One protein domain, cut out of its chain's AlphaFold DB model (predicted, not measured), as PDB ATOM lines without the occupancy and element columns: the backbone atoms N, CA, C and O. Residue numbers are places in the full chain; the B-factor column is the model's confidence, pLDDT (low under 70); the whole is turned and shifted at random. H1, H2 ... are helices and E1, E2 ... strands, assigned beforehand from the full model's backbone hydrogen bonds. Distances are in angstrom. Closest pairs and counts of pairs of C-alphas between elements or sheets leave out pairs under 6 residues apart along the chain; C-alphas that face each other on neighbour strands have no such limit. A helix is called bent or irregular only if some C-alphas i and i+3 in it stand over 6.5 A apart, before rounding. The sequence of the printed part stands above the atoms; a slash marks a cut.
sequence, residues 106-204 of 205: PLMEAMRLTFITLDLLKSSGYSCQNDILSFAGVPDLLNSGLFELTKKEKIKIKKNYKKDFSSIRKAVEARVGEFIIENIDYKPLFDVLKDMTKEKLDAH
ATOM      1  N   PRO A 106     193.216 123.839 201.595       97.88
ATOM      2  CA  PRO A 106     194.574 124.369 201.490       97.88
ATOM      3  C   PRO A 106     194.991 124.567 200.027       97.88
ATOM      4  O   PRO A 106     194.698 123.721 199.179       97.88
ATOM      5  N   LEU A 107     195.663 125.684 199.722       97.00
ATOM      6  CA  LEU A 107     195.941 126.092 198.338       97.00
ATOM      7  C   LEU A 107     196.651 124.990 197.535       97.00
ATOM      8  O   LEU A 107     196.270 124.721 196.398       97.00
ATOM      9  N   MET A 108     197.604 124.292 198.157       96.56
ATOM     10  CA  MET A 108     198.313 123.161 197.549       96.56
ATOM     11  C   MET A 108     197.380 122.021 197.120       96.56
ATOM     12  O   MET A 108     197.520 121.493 196.018       96.56
ATOM     13  N   GLU A 109     196.386 121.670 197.937       98.38
ATOM     14  CA  GLU A 109     195.418 120.624 197.590       98.38
ATOM     15  C   GLU A 109     194.445 121.091 196.496       98.38
ATOM     16  O   GLU A 109     194.092 120.326 195.595       98.38
ATOM     17  N   ALA A 110     194.060 122.370 196.497       98.19
ATOM     18  CA  ALA A 110     193.262 122.952 195.417       98.19
ATOM     19  C   ALA A 110     194.033 122.974 194.075       98.19
ATOM     20  O   ALA A 110     193.466 122.699 193.010       98.19
ATOM     21  N   MET A 111     195.344 123.231 194.112       98.06
ATOM     22  CA  MET A 111     196.220 123.107 192.944       98.06
ATOM     23  C   MET A 111     196.336 121.654 192.475       98.06
ATOM     24  O   MET A 111     196.204 121.388 191.280       98.06
ATOM     25  N   ARG A 112     196.494 120.697 193.399       98.19
ATOM     26  CA  ARG A 112     196.492 119.259 193.085       98.19
ATOM     27  C   ARG A 112     195.213 118.839 192.354       98.19
ATOM     28  O   ARG A 112     195.297 118.167 191.325       98.19
ATOM     29  N   LEU A 113     194.044 119.287 192.825       98.19
ATOM     30  CA  LEU A 113     192.764 119.094 192.129       98.19
ATOM     31  C   LEU A 113     192.815 119.648 190.696       98.19
ATOM     32  O   LEU A 113     192.358 118.995 189.756       98.19
ATOM     33  N   THR A 114     193.389 120.836 190.506       97.12
ATOM     34  CA  THR A 114     193.496 121.465 189.181       97.12
ATOM     35  C   THR A 114     194.337 120.623 188.223       97.12
ATOM     36  O   THR A 114     193.898 120.357 187.106       97.12
ATOM     37  N   PHE A 115     195.503 120.135 188.645       96.50
ATOM     38  CA  PHE A 115     196.357 119.318 187.778       96.50
ATOM     39  C   PHE A 115     195.694 118.001 187.366       96.50
ATOM     40  O   PHE A 115     195.655 117.678 186.179       96.50
ATOM     41  N   ILE A 116     195.073 117.293 188.313       97.31
ATOM     42  CA  ILE A 116     194.361 116.040 188.020       97.31
ATOM     43  C   ILE A 116     193.177 116.294 187.074       97.31
ATOM     44  O   ILE A 116     192.943 115.543 186.127       97.31
ATOM     45  N   THR A 117     192.423 117.375 187.284       96.12
ATOM     46  CA  THR A 117     191.268 117.686 186.428       96.12
ATOM     47  C   THR A 117     191.666 118.146 185.025       96.12
ATOM     48  O   THR A 117     190.932 117.865 184.078       96.12
ATOM     49  N   LEU A 118     192.839 118.765 184.841       95.19
ATOM     50  CA  LEU A 118     193.397 119.043 183.511       95.19
ATOM     51  C   LEU A 118     193.669 117.762 182.726       95.19
ATOM     52  O   LEU A 118     193.336 117.683 181.541       95.19
ATOM     53  N   ASP A 119     194.223 116.751 183.389       96.25
ATOM     54  CA  ASP A 119     194.422 115.439 182.790       96.25
ATOM     55  C   ASP A 119     193.085 114.781 182.415       96.25
ATOM     56  O   ASP A 119     192.917 114.322 181.283       96.25
ATOM     57  N   LEU A 120     192.092 114.832 183.306       95.88
ATOM     58  CA  LEU A 120     190.747 114.280 183.079       95.88
ATOM     59  C   LEU A 120     189.924 115.045 182.021       95.88
ATOM     60  O   LEU A 120     188.940 114.512 181.498       95.88
ATOM     61  N   LEU A 121     190.293 116.285 181.676       94.31
ATOM     62  CA  LEU A 121     189.649 117.068 180.609       94.31
ATOM     63  C   LEU A 121     190.096 116.651 179.199       94.31
ATOM     64  O   LEU A 121     189.384 116.953 178.223       94.31
ATOM     65  N   LYS A 122     191.246 115.968 179.081       93.44
ATOM     66  CA  LYS A 122     191.806 115.503 177.805       93.44
ATOM     67  C   LYS A 122     190.796 114.612 177.083       93.44
ATOM     68  O   LYS A 122     190.205 113.701 177.657       93.44
ATOM     69  N   SER A 123     190.594 114.856 175.788       88.62
ATOM     70  CA  SER A 123     189.637 114.093 174.969       88.62
ATOM     71  C   SER A 123     189.992 112.607 174.865       88.62
ATOM     72  O   SER A 123     189.092 111.772 174.760       88.62
ATOM     73  N   SER A 124     191.284 112.282 174.937       91.88
ATOM     74  CA  SER A 124     191.820 110.920 174.969       91.88
ATOM     75  C   SER A 124     191.579 110.184 176.293       91.88
ATOM     76  O   SER A 124     191.795 108.974 176.340       91.88
ATOM     77  N   GLY A 125     191.119 110.883 177.336       92.38
ATOM     78  CA  GLY A 125     191.003 110.376 178.700       92.38
ATOM     79  C   GLY A 125     192.343 110.223 179.414       92.38
ATOM     80  O   GLY A 125     193.420 110.304 178.816       92.38
ATOM     81  N   TYR A 126     192.257 109.976 180.714       95.88
ATOM     82  CA  TYR A 126     193.376 109.828 181.629       95.88
ATOM     83  C   TYR A 126     193.353 108.452 182.299       95.88
ATOM     84  O   TYR A 126     192.295 107.939 182.664       95.88
ATOM     85  N   SER A 127     194.524 107.829 182.403       96.75
ATOM     86  CA  SER A 127     194.687 106.545 183.086       96.75
ATOM     87  C   SER A 127     194.991 106.821 184.552       96.75
ATOM     88  O   SER A 127     196.075 107.300 184.871       96.75
ATOM     89  N   CYS A 128     194.031 106.541 185.424       95.19
ATOM     90  CA  CYS A 128     194.144 106.762 186.859       95.19
ATOM     91  C   CYS A 128     193.295 105.754 187.629       95.19
ATOM     92  O   CYS A 128     192.421 105.099 187.060       95.19
ATOM     93  N   GLN A 129     193.535 105.665 188.935       96.75
ATOM     94  CA  GLN A 129     192.630 104.962 189.835       96.75
ATOM     95  C   GLN A 129     191.281 105.698 189.908       96.75
ATOM     96  O   GLN A 129     191.209 106.919 189.734       96.75
ATOM     97  N   ASN A 130     190.207 104.942 190.142       96.50
ATOM     98  CA  ASN A 130     188.838 105.465 190.188       96.50
ATOM     99  C   ASN A 130     188.564 106.342 191.425       96.50
ATOM    100  O   ASN A 130     187.547 107.017 191.499       96.50
ATOM    101  N   ASP A 131     189.470 106.355 192.389       97.75
ATOM    102  CA  ASP A 131     189.370 107.059 193.664       97.75
ATOM    103  C   ASP A 131     190.377 108.220 193.763       97.75
ATOM    104  O   ASP A 131     190.556 108.799 194.834       97.75
ATOM    105  N   ILE A 132     191.025 108.604 192.653       97.94
ATOM    106  CA  ILE A 132     192.096 109.617 192.627       97.94
ATOM    107  C   ILE A 132     191.670 110.987 193.191       97.94
ATOM    108  O   ILE A 132     192.526 111.757 193.621       97.94
ATOM    109  N   LEU A 133     190.367 111.298 193.223       98.25
ATOM    110  CA  LEU A 133     189.807 112.523 193.816       98.25
ATOM    111  C   LEU A 133     189.186 112.312 195.210       98.25
ATOM    112  O   LEU A 133     188.497 113.205 195.708       98.25
ATOM    113  N   SER A 134     189.466 111.194 195.884       98.19
ATOM    114  CA  SER A 134     188.988 110.937 197.253       98.19
ATOM    115  C   SER A 134     189.424 112.027 198.225       98.19
ATOM    116  O   SER A 134     188.640 112.455 199.068       98.19
ATOM    117  N   PHE A 135     190.645 112.549 198.057       98.25
ATOM    118  CA  PHE A 135     191.163 113.668 198.853       98.25
ATOM    119  C   PHE A 135     190.321 114.948 198.704       98.25
ATOM    120  O   PHE A 135     190.304 115.777 199.608       98.25
ATOM    121  N   ALA A 136     189.608 115.096 197.582       97.88
ATOM    122  CA  ALA A 136     188.711 116.207 197.282       97.88
ATOM    123  C   ALA A 136     187.229 115.863 197.527       97.88
ATOM    124  O   ALA A 136     186.344 116.576 197.057       97.88
ATOM    125  N   GLY A 137     186.950 114.768 198.242       97.12
ATOM    126  CA  GLY A 137     185.597 114.345 198.600       97.12
ATOM    127  C   GLY A 137     184.834 113.614 197.493       97.12
ATOM    128  O   GLY A 137     183.621 113.451 197.614       97.12
ATOM    129  N   VAL A 138     185.508 113.158 196.431       98.06
ATOM    130  CA  VAL A 138     184.914 112.322 195.374       98.06
ATOM    131  C   VAL A 138     185.545 110.923 195.430       98.06
ATOM    132  O   VAL A 138     186.581 110.706 194.803       98.06
ATOM    133  N   PRO A 139     184.958 109.977 196.189       97.12
ATOM    134  CA  PRO A 139     185.572 108.673 196.449       97.12
ATOM    135  C   PRO A 139     185.555 107.728 195.242       97.12
ATOM    136  O   PRO A 139     186.358 106.805 195.169       97.12
ATOM    137  N   ASP A 140     184.640 107.945 194.299       97.62
ATOM    138  CA  ASP A 140     184.472 107.110 193.115       97.62
ATOM    139  C   ASP A 140     184.099 107.998 191.923       97.62
ATOM    140  O   ASP A 140     183.015 108.589 191.881       97.62
ATOM    141  N   LEU A 141     185.007 108.129 190.954       97.69
ATOM    142  CA  LEU A 141     184.796 108.979 189.787       97.69
ATOM    143  C   LEU A 141     183.621 108.479 188.941       97.69
ATOM    144  O   LEU A 141     182.775 109.278 188.535       97.69
ATOM    145  N   LEU A 142     183.541 107.178 188.671       96.56
ATOM    146  CA  LEU A 142     182.516 106.617 187.789       96.56
ATOM    147  C   LEU A 142     181.116 106.654 188.419       96.56
ATOM    148  O   LEU A 142     180.146 106.934 187.713       96.56
ATOM    149  N   ASN A 143     181.012 106.481 189.738       96.00
ATOM    150  CA  ASN A 143     179.750 106.592 190.476       96.00
ATOM    151  C   ASN A 143     179.375 108.037 190.838       96.00
ATOM    152  O   ASN A 143     178.231 108.301 191.202       96.00
ATOM    153  N   SER A 144     180.285 109.003 190.677       96.62
ATOM    154  CA  SER A 144     179.974 110.416 190.935       96.62
ATOM    155  C   SER A 144     179.017 111.047 189.923       96.62
ATOM    156  O   SER A 144     178.567 112.170 190.124       96.62
ATOM    157  N   GLY A 145     178.773 110.397 188.784       96.06
ATOM    158  CA  GLY A 145     178.002 110.958 187.679       96.06
ATOM    159  C   GLY A 145     178.734 112.029 186.854       96.06
ATOM    160  O   GLY A 145     178.259 112.352 185.763       96.06
ATOM    161  N   LEU A 146     179.897 112.529 187.298       97.50
ATOM    162  CA  LEU A 146     180.684 113.577 186.624       97.50
ATOM    163  C   LEU A 146     181.635 113.051 185.540       97.50
ATOM    164  O   LEU A 146     182.004 113.796 184.623       97.50
ATOM    165  N   PHE A 147     182.032 111.784 185.635       97.62
ATOM    166  CA  PHE A 147     183.053 111.171 184.787       97.62
ATOM    167  C   PHE A 147     182.495 109.985 184.000       97.62
ATOM    168  O   PHE A 147     181.451 109.426 184.329       97.62
ATOM    169  N   GLU A 148     183.176 109.620 182.919       96.75
ATOM    170  CA  GLU A 148     182.835 108.479 182.071       96.75
ATOM    171  C   GLU A 148     184.098 107.772 181.570       96.75
ATOM    172  O   GLU A 148     185.163 108.386 181.432       96.75
ATOM    173  N   LEU A 149     183.961 106.484 181.250       97.12
ATOM    174  CA  LEU A 149     185.002 105.730 180.563       97.12
ATOM    175  C   LEU A 149     185.043 106.092 179.075       97.12
ATOM    176  O   LEU A 149     184.033 106.281 178.397       97.12
ATOM    177  N   THR A 150     186.253 106.162 178.546       95.88
ATOM    178  CA  THR A 150     186.515 106.152 177.109       95.88
ATOM    179  C   THR A 150     186.457 104.722 176.570       95.88
ATOM    180  O   THR A 150     186.538 103.753 177.318       95.88
ATOM    181  N   LYS A 151     186.444 104.579 175.239       93.31
ATOM    182  CA  LYS A 151     186.574 103.273 174.566       93.31
ATOM    183  C   LYS A 151     187.870 102.518 174.907       93.31
ATOM    184  O   LYS A 151     187.946 101.327 174.657       93.31
ATOM    185  N   LYS A 152     188.894 103.219 175.408       94.38
ATOM    186  CA  LYS A 152     190.189 102.650 175.817       94.38
ATOM    187  C   LYS A 152     190.300 102.516 177.341       94.38
ATOM    188  O   LYS A 152     191.406 102.579 177.862       94.38
ATOM    189  N   GLU A 153     189.165 102.474 178.041       94.00
ATOM    190  CA  GLU A 153     189.074 102.309 179.503       94.00
ATOM    191  C   GLU A 153     189.785 103.399 180.325       94.00
ATOM    192  O   GLU A 153     190.036 103.255 181.515       94.00
ATOM    193  N   LYS A 154     190.077 104.547 179.705       97.00
ATOM    194  CA  LYS A 154     190.553 105.752 180.401       97.00
ATOM    195  C   LYS A 154     189.385 106.577 180.917       97.00
ATOM    196  O   LYS A 154     188.363 106.637 180.235       97.00
ATOM    197  N   ILE A 155     189.557 107.280 182.029       98.00
ATOM    198  CA  ILE A 155     188.520 108.125 182.630       98.00
ATOM    199  C   ILE A 155     188.610 109.546 182.065       98.00
ATOM    200  O   ILE A 155     189.699 110.083 181.859       98.00
ATOM    201  N   LYS A 156     187.466 110.175 181.795       97.69
ATOM    202  CA  LYS A 156     187.377 111.595 181.428       97.69
ATOM    203  C   LYS A 156     186.150 112.255 182.041       97.69
ATOM    204  O   LYS A 156     185.178 111.588 182.380       97.69
ATOM    205  N   ILE A 157     186.166 113.582 182.119       98.00
ATOM    206  CA  ILE A 157     184.994 114.383 182.501       98.00
ATOM    207  C   ILE A 157     183.927 114.310 181.400       98.00
ATOM    208  O   ILE A 157     184.236 114.524 180.216       98.00
ATOM    209  N   LYS A 158     182.664 114.058 181.777       97.25
ATOM    210  CA  LYS A 158     181.542 114.066 180.825       97.25
ATOM    211  C   LYS A 158     181.382 115.446 180.192       97.25
ATOM    212  O   LYS A 158     181.608 116.487 180.811       97.25
ATOM    213  N   LYS A 159     180.966 115.471 178.924       95.69
ATOM    214  CA  LYS A 159     180.922 116.695 178.102       95.69
ATOM    215  C   LYS A 159     180.118 117.833 178.747       95.69
ATOM    216  O   LYS A 159     180.538 118.985 178.659       95.69
ATOM    217  N   ASN A 160     178.994 117.513 179.380       95.19
ATOM    218  CA  ASN A 160     178.099 118.471 180.027       95.19
ATOM    219  C   ASN A 160     178.729 119.181 181.239       95.19
ATOM    220  O   ASN A 160     178.352 120.317 181.498       95.19
ATOM    221  N   TYR A 161     179.727 118.587 181.901       96.88
ATOM    222  CA  TYR A 161     180.378 119.179 183.080       96.88
ATOM    223  C   TYR A 161     181.700 119.894 182.775       96.88
ATOM    224  O   TYR A 161     182.291 120.508 183.660       96.88
ATOM    225  N   LYS A 162     182.187 119.890 181.525       96.31
ATOM    226  CA  LYS A 162     183.467 120.550 181.181       96.31
ATOM    227  C   LYS A 162     183.499 122.038 181.545       96.31
ATOM    228  O   LYS A 162     184.535 122.540 181.979       96.31
ATOM    229  N   LYS A 163     182.374 122.744 181.373       96.19
ATOM    230  CA  LYS A 163     182.258 124.163 181.749       96.19
ATOM    231  C   LYS A 163     182.352 124.347 183.262       96.19
ATOM    232  O   LYS A 163     183.047 125.252 183.708       96.19
ATOM    233  N   ASP A 164     181.729 123.465 184.037       96.56
ATOM    234  CA  ASP A 164     181.811 123.502 185.494       96.56
ATOM    235  C   ASP A 164     183.239 123.284 186.006       96.56
ATOM    236  O   ASP A 164     183.706 124.051 186.847       96.56
ATOM    237  N   PHE A 165     183.971 122.314 185.448       97.31
ATOM    238  CA  PHE A 165     185.384 122.097 185.787       97.31
ATOM    239  C   PHE A 165     186.277 123.281 185.389       97.31
ATOM    240  O   PHE A 165     187.213 123.614 186.113       97.31
ATOM    241  N   SER A 166     185.967 123.981 184.290       96.00
ATOM    242  CA  SER A 166     186.653 125.236 183.956       96.00
ATOM    243  C   SER A 166     186.391 126.331 184.994       96.00
ATOM    244  O   SER A 166     187.321 127.049 185.348       96.00
ATOM    245  N   SER A 167     185.164 126.453 185.503       96.12
ATOM    246  CA  SER A 167     184.834 127.408 186.568       96.12
ATOM    247  C   SER A 167     185.527 127.065 187.890       96.12
ATOM    248  O   SER A 167     186.021 127.965 188.563       96.12
ATOM    249  N   ILE A 168     185.619 125.776 188.240       97.50
ATOM    250  CA  ILE A 168     186.381 125.296 189.405       97.50
ATOM    251  C   ILE A 168     187.855 125.683 189.271       97.50
ATOM    252  O   ILE A 168     188.412 126.290 190.182       97.50
ATOM    253  N   ARG A 169     188.470 125.405 188.116       97.19
ATOM    254  CA  ARG A 169     189.861 125.783 187.835       97.19
ATOM    255  C   ARG A 169     190.088 127.287 187.993       97.19
ATOM    256  O   ARG A 169     191.020 127.679 188.683       97.19
ATOM    257  N   LYS A 170     189.218 128.121 187.415       97.38
ATOM    258  CA  LYS A 170     189.319 129.586 187.534       97.38
ATOM    259  C   LYS A 170     189.269 130.064 188.987       97.38
ATOM    260  O   LYS A 170     189.959 131.015 189.331       97.38
ATOM    261  N   ALA A 171     188.479 129.406 189.838       97.44
ATOM    262  CA  ALA A 171     188.441 129.727 191.263       97.44
ATOM    263  C   ALA A 171     189.783 129.430 191.954       97.44
ATOM    264  O   ALA A 171     190.232 130.230 192.766       97.44
ATOM    265  N   VAL A 172     190.450 128.325 191.603       98.19
ATOM    266  CA  VAL A 172     191.792 128.013 192.126       98.19
ATOM    267  C   VAL A 172     192.837 128.988 191.584       98.19
ATOM    268  O   VAL A 172     193.645 129.494 192.353       98.19
ATOM    269  N   GLU A 173     192.804 129.296 190.286       96.69
ATOM    270  CA  GLU A 173     193.722 130.259 189.657       96.69
ATOM    271  C   GLU A 173     193.635 131.644 190.310       96.69
ATOM    272  O   GLU A 173     194.667 132.260 190.562       96.69
ATOM    273  N   ALA A 174     192.428 132.105 190.654       97.25
ATOM    274  CA  ALA A 174     192.238 133.357 191.384       97.25
ATOM    275  C   ALA A 174     192.921 133.333 192.763       97.25
ATOM    276  O   ALA A 174     193.642 134.269 193.095       97.25
ATOM    277  N   ARG A 175     192.766 132.238 193.521       96.88
ATOM    278  CA  ARG A 175     193.409 132.064 194.837       96.88
ATOM    279  C   ARG A 175     194.933 132.009 194.743       96.88
ATOM    280  O   ARG A 175     195.624 132.539 195.602       96.88
ATOM    281  N   VAL A 176     195.465 131.358 193.706       95.38
ATOM    282  CA  VAL A 176     196.912 131.348 193.439       95.38
ATOM    283  C   VAL A 176     197.395 132.760 193.115       95.38
ATOM    284  O   VAL A 176     198.420 133.178 193.640       95.38
ATOM    285  N   GLY A 177     196.657 133.502 192.287       92.69
ATOM    286  CA  GLY A 177     196.973 134.893 191.968       92.69
ATOM    287  C   GLY A 177     197.010 135.788 193.207       92.69
ATOM    288  O   GLY A 177     197.985 136.506 193.399       92.69
ATOM    289  N   GLU A 178     195.992 135.696 194.065       94.19
ATOM    290  CA  GLU A 178     195.925 136.399 195.354       94.19
ATOM    291  C   GLU A 178     197.130 136.057 196.240       94.19
ATOM    292  O   GLU A 178     197.869 136.950 196.645       94.19
ATOM    293  N   PHE A 179     197.418 134.763 196.423       92.50
ATOM    294  CA  PHE A 179     198.570 134.313 197.202       92.50
ATOM    295  C   PHE A 179     199.895 134.878 196.674       92.50
ATOM    296  O   PHE A 179     200.715 135.347 197.460       92.50
ATOM    297  N   ILE A 180     200.110 134.845 195.355       89.38
ATOM    298  CA  ILE A 180     201.325 135.374 194.723       89.38
ATOM    299  C   ILE A 180     201.456 136.878 194.981       89.38
ATOM    300  O   ILE A 180     202.528 137.326 195.372       89.38
ATOM    301  N   ILE A 181     200.381 137.644 194.784       86.94
ATOM    302  CA  ILE A 181     200.383 139.103 194.967       86.94
ATOM    303  C   ILE A 181     200.695 139.479 196.420       86.94
ATOM    304  O   ILE A 181     201.417 140.442 196.661       86.94
ATOM    305  N   GLU A 182     200.162 138.726 197.380       89.12
ATOM    306  CA  GLU A 182     200.323 139.020 198.805       89.12
ATOM    307  C   GLU A 182     201.663 138.552 199.386       89.12
ATOM    308  O   GLU A 182     202.139 139.133 200.359       89.12
ATOM    309  N   ASN A 183     202.266 137.496 198.826       86.00
ATOM    310  CA  ASN A 183     203.369 136.782 199.482       86.00
ATOM    311  C   ASN A 183     204.671 136.727 198.670       86.00
ATOM    312  O   ASN A 183     205.689 136.285 199.205       86.00
ATOM    313  N   ILE A 184     204.673 137.134 197.398       80.31
ATOM    314  CA  ILE A 184     205.866 137.091 196.542       80.31
ATOM    315  C   ILE A 184     206.296 138.515 196.189       80.31
ATOM    316  O   ILE A 184     205.472 139.350 195.822       80.31
ATOM    317  N   ASP A 185     207.603 138.787 196.273       78.75
ATOM    318  CA  ASP A 185     208.167 140.043 195.775       78.75
ATOM    319  C   ASP A 185     207.806 140.207 194.290       78.75
ATOM    320  O   ASP A 185     208.068 139.344 193.446       78.75
ATOM    321  N   TYR A 186     207.179 141.334 193.975       76.50
ATOM    322  CA  TYR A 186     206.691 141.632 192.641       76.50
ATOM    323  C   TYR A 186     207.834 141.784 191.632       76.50
ATOM    324  O   TYR A 186     207.592 141.593 190.445       76.50
ATOM    325  N   LYS A 187     209.069 142.095 192.060       79.44
ATOM    326  CA  LYS A 187     210.216 142.260 191.146       79.44
ATOM    327  C   LYS A 187     210.574 140.968 190.397       79.44
ATOM    328  O   LYS A 187     210.449 140.976 189.173       79.44
ATOM    329  N   PRO A 188     210.934 139.854 191.070       79.31
ATOM    330  CA  PRO A 188     211.192 138.583 190.389       79.31
ATOM    331  C   PRO A 188     210.026 138.112 189.513       79.31
ATOM    332  O   PRO A 188     210.240 137.601 188.416       79.31
ATOM    333  N   LEU A 189     208.786 138.305 189.973       78.81
ATOM    334  CA  LEU A 189     207.598 137.960 189.193       78.81
ATOM    335  C   LEU A 189     207.501 138.798 187.912       78.81
ATOM    336  O   LEU A 189     207.222 138.263 186.841       78.81
ATOM    337  N   PHE A 190     207.730 140.107 188.013       82.00
ATOM    338  CA  PHE A 190     207.674 141.020 186.877       82.00
ATOM    339  C   PHE A 190     208.764 140.709 185.850       82.00
ATOM    340  O   PHE A 190     208.485 140.745 184.653       82.00
ATOM    341  N   ASP A 191     209.966 140.347 186.302       82.62
ATOM    342  CA  ASP A 191     211.065 139.941 185.422       82.62
ATOM    343  C   ASP A 191     210.706 138.669 184.637       82.62
ATOM    344  O   ASP A 191     210.781 138.665 183.407       82.62
ATOM    345  N   VAL A 192     210.179 137.638 185.311       81.19
ATOM    346  CA  VAL A 192     209.692 136.412 184.649       81.19
ATOM    347  C   VAL A 192     208.586 136.724 183.633       81.19
ATOM    348  O   VAL A 192     208.616 136.239 182.502       81.19
ATOM    349  N   LEU A 193     207.607 137.560 183.993       81.19
ATOM    350  CA  LEU A 193     206.509 137.929 183.091       81.19
ATOM    351  C   LEU A 193     206.985 138.746 181.879       81.19
ATOM    352  O   LEU A 193     206.437 138.604 180.779       81.19
ATOM    353  N   LYS A 194     208.001 139.594 182.058       82.06
ATOM    354  CA  LYS A 194     208.609 140.392 180.987       82.06
ATOM    355  C   LYS A 194     209.328 139.511 179.966       82.06
ATOM    356  O   LYS A 194     209.217 139.759 178.767       82.06
ATOM    357  N   ASP A 195     210.004 138.464 180.421       77.25
ATOM    358  CA  ASP A 195     210.671 137.514 179.530       77.25
ATOM    359  C   ASP A 195     209.650 136.645 178.775       77.25
ATOM    360  O   ASP A 195     209.724 136.521 177.551       77.25
ATOM    361  N   MET A 196     208.597 136.174 179.453       76.81
ATOM    362  CA  MET A 196     207.507 135.416 178.815       76.81
ATOM    363  C   MET A 196     206.722 136.222 177.763       76.81
ATOM    364  O   MET A 196     206.140 135.655 176.836       76.81
ATOM    365  N   THR A 197     206.639 137.546 177.914       70.12
ATOM    366  CA  THR A 197     205.946 138.420 176.951       70.12
ATOM    367  C   THR A 197     206.800 138.750 175.729       70.12
ATOM    368  O   THR A 197     206.231 138.929 174.653       70.12
ATOM    369  N   LYS A 198     208.135 138.747 175.850       64.44
ATOM    370  CA  LYS A 198     209.044 138.807 174.693       64.44
ATOM    371  C   LYS A 198     208.946 137.557 173.818       64.44
ATOM    372  O   LYS A 198     208.754 137.692 172.615       64.44
ATOM    373  N   GLU A 199     208.946 136.362 174.415       56.25
ATOM    374  CA  GLU A 199     208.837 135.097 173.661       56.25
ATOM    375  C   GLU A 199     207.549 135.001 172.820       56.25
ATOM    376  O   GLU A 199     207.551 134.433 171.730       56.25
ATOM    377  N   LYS A 200     206.438 135.588 173.286       53.00
ATOM    378  CA  LYS A 200     205.181 135.640 172.515       53.00
ATOM    379  C   LYS A 200     205.194 136.644 171.362       53.00
ATOM    380  O   LYS A 200     204.405 136.475 170.436       53.00
ATOM    381  N   LEU A 201     206.025 137.684 171.430       51.78
ATOM    382  CA  LEU A 201     206.169 138.659 170.349       51.78
ATOM    383  C   LEU A 201     207.024 138.082 169.210       51.78
ATOM    384  O   LEU A 201     206.682 138.254 168.046       51.78
ATOM    385  N   ASP A 202     208.068 137.328 169.562       53.06
ATOM    386  CA  ASP A 202     208.985 136.705 168.602       53.06
ATOM    387  C   ASP A 202     208.397 135.440 167.942       53.06
ATOM    388  O   ASP A 202     208.800 135.074 166.846       53.06
ATOM    389  N   ALA A 203     207.398 134.787 168.552       52.03
ATOM    390  CA  ALA A 203     206.678 133.646 167.959       52.03
ATOM    391  C   ALA A 203     205.612 134.040 166.906       52.03
ATOM    392  O   ALA A 203     204.920 133.174 166.357       52.03
ATOM    393  N   HIS A 204     205.431 135.340 166.658       49.00
ATOM    394  CA  HIS A 204     204.479 135.901 165.692       49.00
ATOM    395  C   HIS A 204     205.138 136.806 164.631       49.00
ATOM    396  O   HIS A 204     204.420 137.454 163.866       49.00
TER     397      HIS A 204
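Overview. This is residues 106 to 204 of the 205 residues of the protein "SWIM-type domain-containing protein" of Acidaminococcus fermentans (UniProt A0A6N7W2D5). A long helix, H2, makes most of the long axis, with the shorter H1 packed beside it, opposite ways; at one end sits a small head of the hairpin E1 and E2 and the loops before it, and at the other end H3 makes a corner with H2 and sticks out as a free arm. The printed part has 99 residues, in the order H1, E1, E2, H2, H3, mostly helix, with one antiparallel sheet, E1 - E2. It is loose, with a radius of gyration of the C-alphas of 17.1 A and spans of 47 by 35 by 21 A.

Arrangement. Start at H1, residues 107 to 121, and look across to H2, residues 159 to 183: they touch, closest at the C-alphas of Thr 114 and Arg 169, 5.8 A apart, at a shallow tilt of 31 degrees, opposite ways. Near the end of H1, the C-alpha of Leu 120 is 4.6 A from that of Lys 156 in E2, residues 155 to 157, their closest pair. E1, residues 147 to 149, and E2 form an antiparallel hairpin, with N 148 and O 156 2.9 A apart, within hydrogen-bond range. H3, residues 186 to 202, and H2 meet only through their link; H1 and H3 are apart. Each O i to N i+4 pair is within range in H1, 19 of 21 in H2 and 12 of 13 in H3.

Along the chain. Find C-alpha 107 at (195.941, 126.092, 198.338); H1 runs 20.9 A from there. E1 and E2 are 7.2 A each. H2 runs 36.9 A and is irregular, C-alphas 160 and 163 being 7.3 A apart. H3 runs 24.6 A to C-alpha 202 at (208.985, 136.705, 168.602).

Size, cuts and confidence. The farthest C-alphas, of Lys 151 and Lys 187, are 48.5 A apart. The printed part has no cut; the link from H1 to E1 is long, 25 residues. Look at residues 198 to 204 for pLDDT under 70.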